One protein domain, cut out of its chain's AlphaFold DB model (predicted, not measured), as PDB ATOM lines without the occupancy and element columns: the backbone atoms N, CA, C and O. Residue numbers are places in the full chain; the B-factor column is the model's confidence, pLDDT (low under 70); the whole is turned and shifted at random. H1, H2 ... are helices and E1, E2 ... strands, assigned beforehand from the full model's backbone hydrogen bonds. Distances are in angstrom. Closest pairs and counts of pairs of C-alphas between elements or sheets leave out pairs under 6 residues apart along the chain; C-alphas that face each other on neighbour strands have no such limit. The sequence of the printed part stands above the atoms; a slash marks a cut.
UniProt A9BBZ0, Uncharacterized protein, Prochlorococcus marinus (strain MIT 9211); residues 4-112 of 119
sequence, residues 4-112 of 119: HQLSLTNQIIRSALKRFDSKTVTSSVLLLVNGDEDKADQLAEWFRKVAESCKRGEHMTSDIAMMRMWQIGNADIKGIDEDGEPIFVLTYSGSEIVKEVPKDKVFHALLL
ATOM      1  N   HIS A   4     160.458 133.967 100.703       79.62
ATOM      2  CA  HIS A   4     159.249 133.580 101.442       79.62
ATOM      3  C   HIS A   4     158.137 134.636 101.394       79.62
ATOM      4  O   HIS A   4     156.969 134.285 101.250       79.62
ATOM      5  N   GLN A   5     158.486 135.923 101.478       86.44
ATOM      6  CA  GLN A   5     157.511 137.011 101.347       86.44
ATOM      7  C   GLN A   5     156.960 137.081  99.922       86.44
ATOM      8  O   GLN A   5     155.759 137.232  99.750       86.44
ATOM      9  N   LEU A   6     157.819 136.894  98.915       91.38
ATOM     10  CA  LEU A   6     157.421 136.826  97.509       91.38
ATOM     11  C   LEU A   6     156.363 135.742  97.279       91.38
ATOM     12  O   LEU A   6     155.315 136.016  96.689       91.38
ATOM     13  N   SER A   7     156.627 134.530  97.768       91.56
ATOM     14  CA  SER A   7     155.723 133.402  97.557       91.56
ATOM     15  C   SER A   7     154.398 133.578  98.294       91.56
ATOM     16  O   SER A   7     153.333 133.308  97.736       91.56
ATOM     17  N   LEU A   8     154.444 134.133  99.511       93.75
ATOM     18  CA  LEU A   8     153.243 134.473 100.270       93.75
ATOM     19  C   LEU A   8     152.401 135.537  99.550       93.75
ATOM     20  O   LEU A   8     151.200 135.343  99.383       93.75
ATOM     21  N   THR A   9     153.013 136.625  99.074       94.62
ATOM     22  CA  THR A   9     152.313 137.686  98.331       94.62
ATOM     23  C   THR A   9     151.648 137.127  97.074       94.62
ATOM     24  O   THR A   9     150.458 137.347  96.851       94.62
ATOM     25  N   ASN A  10     152.365 136.318  96.290       95.62
ATOM     26  CA  ASN A  10     151.800 135.651  95.117       95.62
ATOM     27  C   ASN A  10     150.637 134.717  95.489       95.62
ATOM     28  O   ASN A  10     149.602 134.716  94.822       95.62
ATOM     29  N   GLN A  11     150.753 133.955  96.580       94.81
ATOM     30  CA  GLN A  11     149.672 133.094  97.065       94.81
ATOM     31  C   GLN A  11     148.427 133.889  97.475       94.81
ATOM     32  O   GLN A  11     147.305 133.449  97.193       94.81
ATOM     33  N   ILE A  12     148.609 135.047  98.114       95.88
ATOM     34  CA  ILE A  12     147.516 135.951  98.478       95.88
ATOM     35  C   ILE A  12     146.821 136.456  97.212       95.88
ATOM     36  O   ILE A  12     145.603 136.312  97.114       95.88
ATOM     37  N   ILE A  13     147.575 136.936  96.214       94.69
ATOM     38  CA  ILE A  13     147.019 137.397  94.930       94.69
ATOM     39  C   ILE A  13     146.204 136.276  94.271       94.69
ATOM     40  O   ILE A  13     145.033 136.470  93.945       94.69
ATOM     41  N   ARG A  14     146.774 135.069  94.144       93.75
ATOM     42  CA  ARG A  14     146.078 133.896  93.577       93.75
ATOM     43  C   ARG A  14     144.777 133.583  94.313       93.75
ATOM     44  O   ARG A  14     143.761 133.287  93.686       93.75
ATOM     45  N   SER A  15     144.806 133.619  95.642       94.50
ATOM     46  CA  SER A  15     143.640 133.308  96.472       94.50
ATOM     47  C   SER A  15     142.560 134.384  96.360       94.50
ATOM     48  O   SER A  15     141.378 134.049  96.297       94.50
ATOM     49  N   ALA A  16     142.958 135.655  96.295       93.44
ATOM     50  CA  ALA A  16     142.055 136.787  96.130       93.44
ATOM     51  C   ALA A  16     141.380 136.777  94.751       93.44
ATOM     52  O   ALA A  16     140.160 136.920  94.676       93.44
ATOM     53  N   LEU A  17     142.127 136.482  93.678       89.38
ATOM     54  CA  LEU A  17     141.567 136.312  92.331       89.38
ATOM     55  C   LEU A  17     140.500 135.210  92.284       89.38
ATOM     56  O   LEU A  17     139.422 135.429  91.741       89.38
ATOM     57  N   LYS A  18     140.748 134.050  92.914       88.88
ATOM     58  CA  LYS A  18     139.760 132.952  93.003       88.88
ATOM     59  C   LYS A  18     138.477 133.350  93.742       88.88
ATOM     60  O   LYS A  18     137.437 132.739  93.522       88.88
ATOM     61  N   ARG A  19     138.561 134.331  94.644       93.12
ATOM     62  CA  ARG A  19     137.442 134.835  95.455       93.12
ATOM     63  C   ARG A  19     136.805 136.101  94.883       93.12
ATOM     64  O   ARG A  19     135.891 136.623  95.508       93.12
ATOM     65  N   PHE A  20     137.280 136.589  93.734       89.50
ATOM     66  CA  PHE A  20     136.880 137.878  93.162       89.50
ATOM     67  C   PHE A  20     137.062 139.060  94.140       89.50
ATOM     68  O   PHE A  20     136.319 140.037  94.097       89.50
ATOM     69  N   ASP A  21     138.064 138.984  95.023       94.19
ATOM     70  CA  ASP A  21     138.386 140.035  95.995       94.19
ATOM     71  C   ASP A  21     139.339 141.064  95.374       94.19
ATOM     72  O   ASP A  21     140.564 140.972  95.494       94.19
ATOM     73  N   SER A  22     138.763 142.050  94.686       90.38
ATOM     74  CA  SER A  22     139.519 143.092  93.986       90.38
ATOM     75  C   SER A  22     140.395 143.927  94.919       90.38
ATOM     76  O   SER A  22     141.517 144.267  94.552       90.38
ATOM     77  N   LYS A  23     139.936 144.211  96.145       95.12
ATOM     78  CA  LYS A  23     140.680 145.037  97.103       95.12
ATOM     79  C   LYS A  23     141.979 144.360  97.527       95.12
ATOM     80  O   LYS A  23     143.025 145.009  97.542       95.12
ATOM     81  N   THR A  24     141.919 143.069  97.856       95.31
ATOM     82  CA  THR A  24     143.109 142.299  98.240       95.31
ATOM     83  C   THR A  24     144.048 142.090  97.054       95.31
ATOM     84  O   THR A  24     145.265 142.112  97.239       95.31
ATOM     85  N   VAL A  25     143.515 141.934  95.835       92.50
ATOM     86  CA  VAL A  25     144.338 141.890  94.615       92.50
ATOM     87  C   VAL A  25     145.115 143.193  94.451       92.50
ATOM     88  O   VAL A  25     146.339 143.141  94.390       92.50
ATOM     89  N   THR A  26     144.443 144.347  94.447       93.25
ATOM     90  CA  THR A  26     145.094 145.652  94.256       93.25
ATOM     91  C   THR A  26     146.165 145.914  95.311       93.25
ATOM     92  O   THR A  26     147.294 146.257  94.965       93.25
ATOM     93  N   SER A  27     145.859 145.700  96.595       95.00
ATOM     94  CA  SER A  27     146.832 145.945  97.668       95.00
ATOM     95  C   SER A  27     148.038 145.005  97.596       95.00
ATOM     96  O   SER A  27     149.169 145.437  97.805       95.00
ATOM     97  N   SER A  28     147.823 143.732  97.261       94.31
ATOM     98  CA  SER A  28     148.906 142.745  97.175       94.31
ATOM     99  C   SER A  28     149.756 142.924  95.917       94.31
ATOM    100  O   SER A  28     150.965 142.712  95.973       94.31
ATOM    101  N   VAL A  29     149.153 143.344  94.802       94.25
ATOM    102  CA  VAL A  29     149.871 143.700  93.571       94.25
ATOM    103  C   VAL A  29     150.759 144.918  93.808       94.25
ATOM    104  O   VAL A  29     151.939 144.846  93.484       94.25
ATOM    105  N   LEU A  30     150.255 145.977  94.451       94.81
ATOM    106  CA  LEU A  30     151.079 147.138  94.811       94.81
ATOM    107  C   LEU A  30     152.277 146.734  95.675       94.81
ATOM    108  O   LEU A  30     153.398 147.149  95.403       94.81
ATOM    109  N   LEU A  31     152.078 145.871  96.676       92.88
ATOM    110  CA  LEU A  31     153.188 145.346  97.481       92.88
ATOM    111  C   LEU A  31     154.202 144.563  96.638       92.88
ATOM    112  O   LEU A  31     155.407 144.699  96.852       92.88
ATOM    113  N   LEU A  32     153.729 143.763  95.679       93.44
ATOM    114  CA  LEU A  32     154.579 142.978  94.785       93.44
ATOM    115  C   LEU A  32     155.505 143.864  93.941       93.44
ATOM    116  O   LEU A  32     156.671 143.520  93.752       93.44
ATOM    117  N   VAL A  33     155.007 145.015  93.486       93.00
ATOM    118  CA  VAL A  33     155.766 145.995  92.692       93.00
ATOM    119  C   VAL A  33     156.356 147.135  93.537       93.00
ATOM    120  O   VAL A  33     156.758 148.161  93.005       93.00
ATOM    121  N   ASN A  34     156.477 146.948  94.856       92.25
ATOM    122  CA  ASN A  34     157.061 147.911  95.805       92.25
ATOM    123  C   ASN A  34     156.380 149.296  95.835       92.25
ATOM    124  O   ASN A  34     157.035 150.302  96.096       92.25
ATOM    125  N   GLY A  35     155.069 149.346  95.607       92.81
ATOM    126  CA  GLY A  35     154.262 150.568  95.645       92.81
ATOM    127  C   GLY A  35     154.285 151.388  94.356       92.81
ATOM    128  O   GLY A  35     153.732 152.480  94.344       92.81
ATOM    129  N   ASP A  36     154.907 150.879  93.293       94.94
ATOM    130  CA  ASP A  36     154.896 151.492  91.965       94.94
ATOM    131  C   ASP A  36     153.518 151.300  91.302       94.94
ATOM    132  O   ASP A  36     153.147 150.189  90.915       94.94
ATOM    133  N   GLU A  37     152.728 152.373  91.232       95.06
ATOM    134  CA  GLU A  37     151.363 152.336  90.692       95.06
ATOM    135  C   GLU A  37     151.344 152.026  89.187       95.06
ATOM    136  O   GLU A  37     150.520 151.222  88.746       95.06
ATOM    137  N   ASP A  38     152.301 152.554  88.418       95.25
ATOM    138  CA  ASP A  38     152.388 152.317  86.973       95.25
ATOM    139  C   ASP A  38     152.658 150.833  86.686       95.25
ATOM    140  O   ASP A  38     151.992 150.208  85.854       95.25
ATOM    141  N   LYS A  39     153.587 150.218  87.428       95.50
ATOM    142  CA  LYS A  39     153.857 148.774  87.312       95.50
ATOM    143  C   LYS A  39     152.695 147.915  87.794       95.50
ATOM    144  O   LYS A  39     152.477 146.823  87.265       95.50
ATOM    145  N   ALA A  40     151.949 148.371  88.798       94.50
ATOM    146  CA  ALA A  40     150.756 147.671  89.262       94.50
ATOM    147  C   ALA A  40     149.677 147.647  88.171       94.50
ATOM    148  O   ALA A  40     149.083 146.593  87.921       94.50
ATOM    149  N   ASP A  41     149.476 148.771  87.485       93.94
ATOM    150  CA  ASP A  41     148.542 148.887  86.369       93.94
ATOM    151  C   ASP A  41     148.979 148.051  85.161       93.94
ATOM    152  O   ASP A  41     148.150 147.346  84.578       93.94
ATOM    153  N   GLN A  42     150.276 148.038  84.835       95.12
ATOM    154  CA  GLN A  42     150.838 147.165  83.797       95.12
ATOM    155  C   GLN A  42     150.592 145.683  84.104       95.12
ATOM    156  O   GLN A  42     150.105 144.939  83.249       95.12
ATOM    157  N   LEU A  43     150.854 145.250  85.342       93.88
ATOM    158  CA  LEU A  43     150.604 143.869  85.748       93.88
ATOM    159  C   LEU A  43     149.107 143.524  85.701       93.88
ATOM    160  O   LEU A  43     148.727 142.435  85.265       93.88
ATOM    161  N   ALA A  44     148.241 144.446  86.129       91.62
ATOM    162  CA  ALA A  44     146.795 144.268  86.057       91.62
ATOM    163  C   ALA A  44     146.300 144.156  84.607       91.62
ATOM    164  O   ALA A  44     145.416 143.345  84.321       91.62
ATOM    165  N   GLU A  45     146.869 144.936  83.690       92.62
ATOM    166  CA  GLU A  45     146.577 144.854  82.260       92.62
ATOM    167  C   GLU A  45     147.045 143.522  81.663       92.62
ATOM    168  O   GLU A  45     146.285 142.879  80.936       92.62
ATOM    169  N   TRP A  46     148.238 143.042  82.026       92.38
ATOM    170  CA  TRP A  46     148.701 141.712  81.626       92.38
ATOM    171  C   TRP A  46     147.733 140.614  82.095       92.38
ATOM    172  O   TRP A  46     147.296 139.795  81.286       92.38
ATOM    173  N   PHE A  47     147.283 140.645  83.360       90.19
ATOM    174  CA  PHE A  47     146.277 139.696  83.861       90.19
ATOM    175  C   PHE A  47     144.993 139.694  83.013       90.19
ATOM    176  O   PHE A  47     144.461 138.621  82.715       90.19
ATOM    177  N   ARG A  48     144.497 140.875  82.613       89.50
ATOM    178  CA  ARG A  48     143.293 141.010  81.772       89.50
ATOM    179  C   ARG A  48     143.507 140.426  80.380       89.50
ATOM    180  O   ARG A  48     142.680 139.628  79.942       89.50
ATOM    181  N   LYS A  49     144.617 140.777  79.722       90.50
ATOM    182  CA  LYS A  49     144.963 140.282  78.381       90.50
ATOM    183  C   LYS A  49     145.031 138.759  78.351       90.50
ATOM    184  O   LYS A  49     144.369 138.131  77.530       90.50
ATOM    185  N   VAL A  50     145.742 138.154  79.304       90.69
ATOM    186  CA  VAL A  50     145.857 136.691  79.371       90.69
ATOM    187  C   VAL A  50     144.511 136.029  79.674       90.69
ATOM    188  O   VAL A  50     144.173 135.014  79.066       90.69
ATOM    189  N   ALA A  51     143.706 136.598  80.580       86.44
ATOM    190  CA  ALA A  51     142.365 136.085  80.860       86.44
ATOM    191  C   ALA A  51     141.457 136.128  79.619       86.44
ATOM    192  O   ALA A  51     140.666 135.207  79.393       86.44
ATOM    193  N   GLU A  52     141.583 137.169  78.799       88.62
ATOM    194  CA  GLU A  52     140.848 137.294  77.550       88.62
ATOM    195  C   GLU A  52     141.303 136.273  76.497       88.62
ATOM    196  O   GLU A  52     140.448 135.587  75.930       88.62
ATOM    197  N   SER A  53     142.612 136.093  76.292       88.88
ATOM    198  CA  SER A  53     143.151 135.047  75.408       88.88
ATOM    199  C   SER A  53     142.672 133.650  75.814       88.88
ATOM    200  O   SER A  53     142.211 132.875  74.971       88.88
ATOM    201  N   CYS A  54     142.667 133.348  77.118       83.44
ATOM    202  CA  CYS A  54     142.104 132.104  77.649       83.44
ATOM    203  C   CYS A  54     140.612 131.948  77.308       83.44
ATOM    204  O   CYS A  54     140.182 130.873  76.893       83.44
ATOM    205  N   LYS A  55     139.811 133.012  77.460       85.50
ATOM    206  CA  LYS A  55     138.369 132.991  77.159       85.50
ATOM    207  C   LYS A  55     138.086 132.768  75.671       85.50
ATOM    208  O   LYS A  55     137.101 132.114  75.335       85.50
ATOM    209  N   ARG A  56     138.924 133.314  74.788       88.00
ATOM    210  CA  ARG A  56     138.799 133.168  73.331       88.00
ATOM    211  C   ARG A  56     139.215 131.784  72.823       88.00
ATOM    212  O   ARG A  56     138.943 131.472  71.668       88.00
ATOM    213  N   GLY A  57     139.832 130.956  73.668       79.56
ATOM    214  CA  GLY A  57     140.313 129.630  73.278       79.56
ATOM    215  C   GLY A  57     141.505 129.691  72.323       79.56
ATOM    216  O   GLY A  57     141.640 128.824  71.462       79.56
ATOM    217  N   GLU A  58     142.340 130.727  72.443       83.44
ATOM    218  CA  GLU A  58     143.564 130.859  71.650       83.44
ATOM    219  C   GLU A  58     144.539 129.698  71.933       83.44
ATOM    220  O   GLU A  58     144.499 129.057  72.989       83.44
ATOM    221  N   HIS A  59     145.425 129.406  70.975       84.75
ATOM    222  CA  HIS A  59     146.490 128.420  71.172       84.75
ATOM    223  C   HIS A  59     147.375 128.796  72.369       84.75
ATOM    224  O   HIS A  59     147.533 129.970  72.692       84.75
ATOM    225  N   MET A  60     147.983 127.790  73.010       83.06
ATOM    226  CA  MET A  60     148.884 127.980  74.151       83.06
ATOM    227  C   MET A  60     150.048 128.916  73.780       83.06
ATOM    228  O   MET A  60     150.983 128.501  73.096       83.06
ATOM    229  N   THR A  61     149.988 130.164  74.246       88.94
ATOM    230  CA  THR A  61     151.082 131.139  74.157       88.94
ATOM    231  C   THR A  61     151.998 131.031  75.375       88.94
ATOM    232  O   THR A  61     151.644 130.404  76.380       88.94
ATOM    233  N   SER A  62     153.169 131.670  75.314       88.12
ATOM    234  CA  SER A  62     154.072 131.782  76.467       88.12
ATOM    235  C   SER A  62     153.369 132.400  77.676       88.12
ATOM    236  O   SER A  62     153.477 131.863  78.771       88.12
ATOM    237  N   ASP A  63     152.571 133.452  77.488       90.56
ATOM    238  CA  ASP A  63     151.831 134.087  78.582       90.56
ATOM    239  C   ASP A  63     150.811 133.153  79.238       90.56
ATOM    240  O   ASP A  63     150.731 133.078  80.465       90.56
ATOM    241  N   ILE A  64     150.050 132.399  78.434       90.50
ATOM    242  CA  ILE A  64     149.084 131.420  78.953       90.50
ATOM    243  C   ILE A  64     149.825 130.327  79.734       90.50
ATOM    244  O   ILE A  64     149.391 129.934  80.821       90.50
ATOM    245  N   ALA A  65     150.968 129.867  79.220       91.50
ATOM    246  CA  ALA A  65     151.812 128.893  79.894       91.50
ATOM    247  C   ALA A  65     152.350 129.427  81.236       91.50
ATOM    248  O   ALA A  65     152.190 128.773  82.267       91.50
ATOM    249  N   MET A  66     152.918 130.633  81.260       92.81
ATOM    250  CA  MET A  66     153.467 131.243  82.476       92.81
ATOM    251  C   MET A  66     152.376 131.539  83.509       92.81
ATOM    252  O   MET A  66     152.535 131.212  84.687       92.81
ATOM    253  N   MET A  67     151.222 132.051  83.069       91.56
ATOM    254  CA  MET A  67     150.034 132.204  83.910       91.56
ATOM    255  C   MET A  67     149.625 130.873  84.533       91.56
ATOM    256  O   MET A  67     149.322 130.813  85.725       91.56
ATOM    257  N   ARG A  68     149.636 129.786  83.754       90.88
ATOM    258  CA  ARG A  68     149.282 128.461  84.259       90.88
ATOM    259  C   ARG A  68     150.269 127.978  85.318       90.88
ATOM    260  O   ARG A  68     149.817 127.573  86.389       90.88
ATOM    261  N   MET A  69     151.577 128.058  85.057       93.19
ATOM    262  CA  MET A  69     152.621 127.698  86.031       93.19
ATOM    263  C   MET A  69     152.489 128.515  87.319       93.19
ATOM    264  O   MET A  69     152.612 127.980  88.422       93.19
ATOM    265  N   TRP A  70     152.188 129.806  87.186       94.12
ATOM    266  CA  TRP A  70     151.960 130.689  88.318       94.12
ATOM    267  C   TRP A  70     150.727 130.293  89.129       94.12
ATOM    268  O   TRP A  70     150.808 130.167  90.351       94.12
ATOM    269  N   GLN A  71     149.593 130.040  88.468       91.00
ATOM    270  CA  GLN A  71     148.332 129.665  89.113       91.00
ATOM    271  C   GLN A  71     148.437 128.388  89.953       91.00
ATOM    272  O   GLN A  71     147.780 128.299  90.995       91.00
ATOM    273  N   ILE A  72     149.238 127.416  89.508       90.56
ATOM    274  CA  ILE A  72     149.467 126.154  90.229       90.56
ATOM    275  C   ILE A  72     150.634 126.229  91.227       90.56
ATOM    276  O   ILE A  72     150.845 125.293  91.986       90.56
ATOM    277  N   GLY A  73     151.351 127.358  91.287       91.50
ATOM    278  CA  GLY A  73     152.411 127.595  92.272       91.50
ATOM    279  C   GLY A  73     153.784 127.038  91.893       91.50
ATOM    280  O   GLY A  73     154.649 126.928  92.761       91.50
ATOM    281  N   ASN A  74     154.011 126.719  90.618       93.75
ATOM    282  CA  ASN A  74     155.332 126.338  90.102       93.75
ATOM    283  C   ASN A  74     156.199 127.561  89.765       93.75
ATOM    284  O   ASN A  74     157.427 127.467  89.746       93.75
ATOM    285  N   ALA A  75     155.569 128.720  89.562       94.81
ATOM    286  CA  ALA A  75     156.238 130.002  89.395       94.81
ATOM    287  C   ALA A  75     155.604 131.088  90.280       94.81
ATOM    288  O   ALA A  75     154.413 131.047  90.588       94.81
ATOM    289  N   ASP A  76     156.403 132.081  90.651       96.19
ATOM    290  CA  ASP A  76     155.964 133.318  91.292       96.19
ATOM    291  C   ASP A  76     156.353 134.516  90.414       96.19
ATOM    292  O   ASP A  76     157.395 134.509  89.757       96.19
ATOM    293  N   ILE A  77     155.518 135.555  90.407       95.56
ATOM    294  CA  ILE A  77     155.815 136.827  89.743       95.56
ATOM    295  C   ILE A  77     156.619 137.670  90.720       95.56
ATOM    296  O   ILE A  77     156.141 137.968  91.813       95.56
ATOM    297  N   LYS A  78     157.836 138.047  90.336       92.69
ATOM    298  CA  LYS A  78     158.758 138.856  91.142       92.69
ATOM    299  C   LYS A  78     158.517 140.360  90.993       92.69
ATOM    300  O   LYS A  78     158.857 141.109  91.904       92.69
ATOM    301  N   GLY A  79     157.977 140.786  89.857       91.69
ATOM    302  CA  GLY A  79     157.738 142.186  89.520       91.69
ATOM    303  C   GLY A  79     157.501 142.359  88.022       91.69
ATOM    304  O   GLY A  79     157.213 141.380  87.337       91.69
ATOM    305  N   ILE A  80     157.661 143.592  87.549       94.25
ATOM    306  CA  ILE A  80     157.572 143.989  86.139       94.25
ATOM    307  C   ILE A  80     158.915 144.590  85.702       94.25
ATOM    308  O   ILE A  80     159.520 145.359  86.472       94.25
ATOM    309  N   ASP A  81     159.390 144.209  84.517       92.00
ATOM    310  CA  ASP A  81     160.606 144.761  83.911       92.00
ATOM    311  C   ASP A  81     160.386 146.162  83.305       92.00
ATOM    312  O   ASP A  81     159.428 146.855  83.646       92.00
ATOM    313  N   GLU A  82     161.347 146.645  82.518       88.50
ATOM    314  CA  GLU A  82     161.295 147.980  81.905       88.50
ATOM    315  C   GLU A  82     160.346 148.038  80.698       88.50
ATOM    316  O   GLU A  82     159.812 149.106  80.401       88.50
ATOM    317  N   ASP A  83     160.091 146.897  80.054       87.00
ATOM    318  CA  ASP A  83     159.223 146.774  78.879       87.00
ATOM    319  C   ASP A  83     157.751 146.527  79.265       87.00
ATOM    320  O   ASP A  83     156.856 146.526  78.415       87.00
ATOM    321  N   GLY A  84     157.473 146.375  80.563       84.31
ATOM    322  CA  GLY A  84     156.132 146.133  81.088       84.31
ATOM    323  C   GLY A  84     155.762 144.650  81.151       84.31
ATOM    324  O   GLY A  84     154.585 144.325  81.331       84.31
ATOM    325  N   GLU A  85     156.736 143.746  81.024       90.25
ATOM    326  CA  GLU A  85     156.516 142.305  81.080       90.25
ATOM    327  C   GLU A  85     156.707 141.753  82.507       90.25
ATOM    328  O   GLU A  85     157.607 142.175  83.251       90.25
ATOM    329  N   PRO A  86     155.868 140.797  82.952       94.25
ATOM    330  CA  PRO A  86     156.052 140.179  84.256       94.25
ATOM    331  C   PRO A  86     157.297 139.296  84.314       94.25
ATOM    332  O   PRO A  86     157.482 138.367  83.527       94.25
ATOM    333  N   ILE A  87     158.109 139.505  85.349       94.19
ATOM    334  CA  ILE A  87     159.284 138.682  85.626       94.19
ATOM    335  C   ILE A  87     158.860 137.486  86.476       94.19
ATOM    336  O   ILE A  87     158.484 137.644  87.642       94.19
ATOM    337  N   PHE A  88     158.997 136.282  85.933       94.44
ATOM    338  CA  PHE A  88     158.715 135.041  86.649       94.44
ATOM    339  C   PHE A  88     159.975 134.410  87.234       94.44
ATOM    340  O   PHE A  88     161.051 134.430  86.638       94.44
ATOM    341  N   VAL A  89     159.818 133.787  88.396       94.62
ATOM    342  CA  VAL A  89     160.840 132.946  89.020       94.62
ATOM    343  C   VAL A  89     160.228 131.617  89.433       94.62
ATOM    344  O   VAL A  89     159.065 131.561  89.827       94.62
ATOM    345  N   LEU A  90     161.007 130.537  89.357       92.88
ATOM    346  CA  LEU A  90     160.556 129.239  89.851       92.88
ATOM    347  C   LEU A  90     160.398 129.278  91.370       92.88
ATOM    348  O   LEU A  90     161.233 129.834  92.089       92.88
ATOM    349  N   THR A  91     159.340 128.640  91.859       93.12
ATOM    350  CA  THR A  91     159.209 128.353  93.289       93.12
ATOM    351  C   THR A  91     160.145 127.209  93.682       93.12
ATOM    352  O   THR A  91     160.779 126.580  92.828       93.12
ATOM    353  N   TYR A  92     160.225 126.900  94.981       90.50
ATOM    354  CA  TYR A  92     160.891 125.676  95.433       90.50
ATOM    355  C   TYR A  92     160.312 124.448  94.712       90.50
ATOM    356  O   TYR A  92     161.059 123.702  94.089       90.50
ATOM    357  N   SER A  93     158.982 124.306  94.697       88.25
ATOM    358  CA  SER A  93     158.292 123.201  94.022       88.25
ATOM    359  C   SER A  93     158.605 123.141  92.525       88.25
ATOM    360  O   SER A  93     158.946 122.079  92.014       88.25
ATOM    361  N   GLY A  94     158.565 124.282  91.827       91.62
ATOM    362  CA  GLY A  94     158.939 124.340  90.411       91.62
ATOM    363  C   GLY A  94     160.399 123.952  90.169       91.62
ATOM    364  O   GLY A  94     160.713 123.285  89.186       91.62
ATOM    365  N   SER A  95     161.295 124.317  91.086       92.19
ATOM    366  CA  SER A  95     162.716 123.970  90.996       92.19
ATOM    367  C   SER A  95     162.966 122.475  91.194       92.19
ATOM    368  O   SER A  95     163.813 121.915  90.501       92.19
ATOM    369  N   GLU A  96     162.236 121.817  92.098       92.19
ATOM    370  CA  GLU A  96     162.344 120.364  92.295       92.19
ATOM    371  C   GLU A  96     161.881 119.599  91.048       92.19
ATOM    372  O   GLU A  96     162.592 118.710  90.583       92.19
ATOM    373  N   ILE A  97     160.787 120.030  90.405       89.56
ATOM    374  CA  ILE A  97     160.328 119.457  89.124       89.56
ATOM    375  C   ILE A  97     161.441 119.513  88.069       89.56
ATOM    376  O   ILE A  97     161.708 118.524  87.389       89.56
ATOM    377  N   VAL A  98     162.124 120.652  87.934       90.19
ATOM    378  CA  VAL A  98     163.215 120.812  86.956       90.19
ATOM    379  C   VAL A  98     164.393 119.870  87.237       90.19
ATOM    380  O   VAL A  98     165.064 119.447  86.296       90.19
ATOM    381  N   LYS A  99     164.663 119.541  88.505       89.25
ATOM    382  CA  LYS A  99     165.759 118.633  88.883       89.25
ATOM    383  C   LYS A  99     165.423 117.166  88.633       89.25
ATOM    384  O   LYS A  99     166.313 116.400  88.271       89.25
ATOM    385  N   GLU A 100     164.174 116.777  88.860       89.31
ATOM    386  CA  GLU A 100     163.750 115.373  88.864       89.31
ATOM    387  C   GLU A 100     163.235 114.890  87.501       89.31
ATOM    388  O   GLU A 100     163.286 113.696  87.200       89.31
ATOM    389  N   VAL A 101     162.752 115.803  86.655       87.56
ATOM    390  CA  VAL A 101     162.103 115.457  85.386       87.56
ATOM    391  C   VAL A 101     163.094 115.515  84.211       87.56
ATOM    392  O   VAL A 101     163.881 116.458  84.102       87.56
ATOM    393  N   PRO A 102     163.043 114.551  83.267       88.44
ATOM    394  CA  PRO A 102     163.802 114.618  82.019       88.44
ATOM    395  C   PRO A 102     163.576 115.934  81.264       88.44
ATOM    396  O   PRO A 102     162.443 116.403  81.153       88.44
ATOM    397  N   LYS A 103     164.649 116.517  80.711       87.69
ATOM    398  CA  LYS A 103     164.638 117.853  80.080       87.69
ATOM    399  C   LYS A 103     163.536 118.040  79.031       87.69
ATOM    400  O   LYS A 103     162.940 119.108  78.960       87.69
ATOM    401  N   ASP A 104     163.251 117.006  78.248       89.81
ATOM    402  CA  ASP A 104     162.220 116.984  77.205       89.81
ATOM    403  C   ASP A 104     160.782 117.037  77.755       89.81
ATOM    404  O   ASP A 104     159.855 117.388  77.029       89.81
ATOM    405  N   LYS A 105     160.590 116.741  79.047       87.50
ATOM    406  CA  LYS A 105     159.285 116.715  79.726       87.50
ATOM    407  C   LYS A 105     159.092 117.838  80.746       87.50
ATOM    408  O   LYS A 105     157.974 118.011  81.232       87.50
ATOM    409  N   VAL A 106     160.132 118.620  81.049       87.50
ATOM    410  CA  VAL A 106     160.108 119.670  82.087       87.50
ATOM    411  C   VAL A 106     158.959 120.651  81.879       87.50
ATOM    412  O   VAL A 106     158.201 120.910  82.807       87.50
ATOM    413  N   PHE A 107     158.779 121.168  80.663       86.62
ATOM    414  CA  PHE A 107     157.737 122.164  80.396       86.62
ATOM    415  C   PHE A 107     156.327 121.603  80.624       86.62
ATOM    416  O   PHE A 107     155.472 122.265  81.206       86.62
ATOM    417  N   HIS A 108     156.101 120.349  80.230       87.12
ATOM    418  CA  HIS A 108     154.835 119.662  80.469       87.12
ATOM    419  C   HIS A 108     154.579 119.451  81.968       87.12
ATOM    420  O   HIS A 108     153.479 119.737  82.437       87.12
ATOM    421  N   ALA A 109     155.597 119.018  82.718       87.06
ATOM    422  CA  ALA A 109     155.513 118.816  84.164       87.06
ATOM    423  C   ALA A 109     155.332 120.130  84.947       87.06
ATOM    424  O   ALA A 109     154.658 120.159  85.970       87.06
ATOM    425  N   LEU A 110     155.894 121.237  84.457       89.38
ATOM    426  CA  LEU A 110     155.698 122.556  85.058       89.38
ATOM    427  C   LEU A 110     154.303 123.131  84.793       89.38
ATOM    428  O   LEU A 110     153.849 123.938  85.597       89.38
ATOM    429  N   LEU A 111     153.639 122.760  83.691       87.88
ATOM    430  CA  LEU A 111     152.320 123.282  83.297       87.88
ATOM    431  C   LEU A 111     151.143 122.481  83.830       87.88
ATOM    432  O   LEU A 111     150.073 123.023  84.135       87.88
ATOM    433  N   LEU A 112     151.318 121.170  83.854       82.25
ATOM    434  CA  LEU A 112     150.339 120.256  84.381       82.25
ATOM    435  C   LEU A 112     150.827 119.895  85.766       82.25
ATOM    436  O   LEU A 112     151.820 119.195  85.909       82.25
TER     437      LEU A 112
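What this domain is: This is residues 4 to 112 of the 119 residues of an uncharacterized protein of Prochlorococcus marinus (strain MIT 9211) (UniProt A9BBZ0). Four helices, H1 to H4, wrap round part of a small two-stranded hairpin, E1 and E2, with H1, H2, H3 and H4 each near E1. A short helical hairpin, H5 and H6, makes one end of the longest axis, across the body from H2, and H6 packs on H4. The printed part has 109 residues, mostly helix, in the order H1 H2 H3 H4 E1 E2 H5 H6, with one antiparallel sheet, E1 - E2. It is compact, with a radius of gyration of the C-alphas of 14.0 A and spans of 40 by 35 by 30 A.

How they stand to each other: H1, residues 4 to 18, and H2, residues 22 to 32, touch as a helical hairpin at a shallow tilt of 22 degrees; their closest C-alphas, Ile 13 and Val 25, are 5.2 A apart. H3, residues 37 to 56, touches H2 with residues 37 to 43 alone, at a steep tilt of 58 degrees; the closest C-alphas are Leu 30 and Ala 40, 5.6 A. H4, residues 62 to 72, and H3 touch, about perpendicular at 82 degrees, and H3 touches H4 with residues 50 to 54 alone; the closest C-alphas are those of Val 50 and Ile 64, 6.2 A apart. E1, residues 75 to 80, and E2, residues 86 to 90, form an antiparallel hairpin; N 76 and O 89 are 2.8 A apart, within hydrogen-bond range. The closest C-alphas of H1 and E1, Asn 10 and Asp 76, are 6.1 A apart. H5, residues 92 to 100, and H6, residues 106 to 111, touch as a helical hairpin, at a shallow tilt of 34.5 degrees, only just short of steep; the closest C-alphas are Val 98 and Val 106, 5.9 A. H6 touches H4 at C-alphas Met 69 and Leu 111, their closest, 5.2 A. H1 and H3 are apart. In H1 to H6 every O i to N i+4 pair is within hydrogen-bond range.

Where its parts are: H1 begins at C-alpha 4 (159.249, 133.580, 101.442) and is 21.2 A long. H3, 28.8 A, begins at C-alpha 37 (151.363, 152.336, 90.692). H6 ends at C-alpha 111 (152.320, 123.282, 83.297).

The domain as a whole: The C-alphas of Lys 23 and Pro 102 are the two farthest apart, 41.1 A. The links between named elements are tight, and the printed part has no cut. The mean pLDDT of the printed part is 91.0, and no printed residue is under 70.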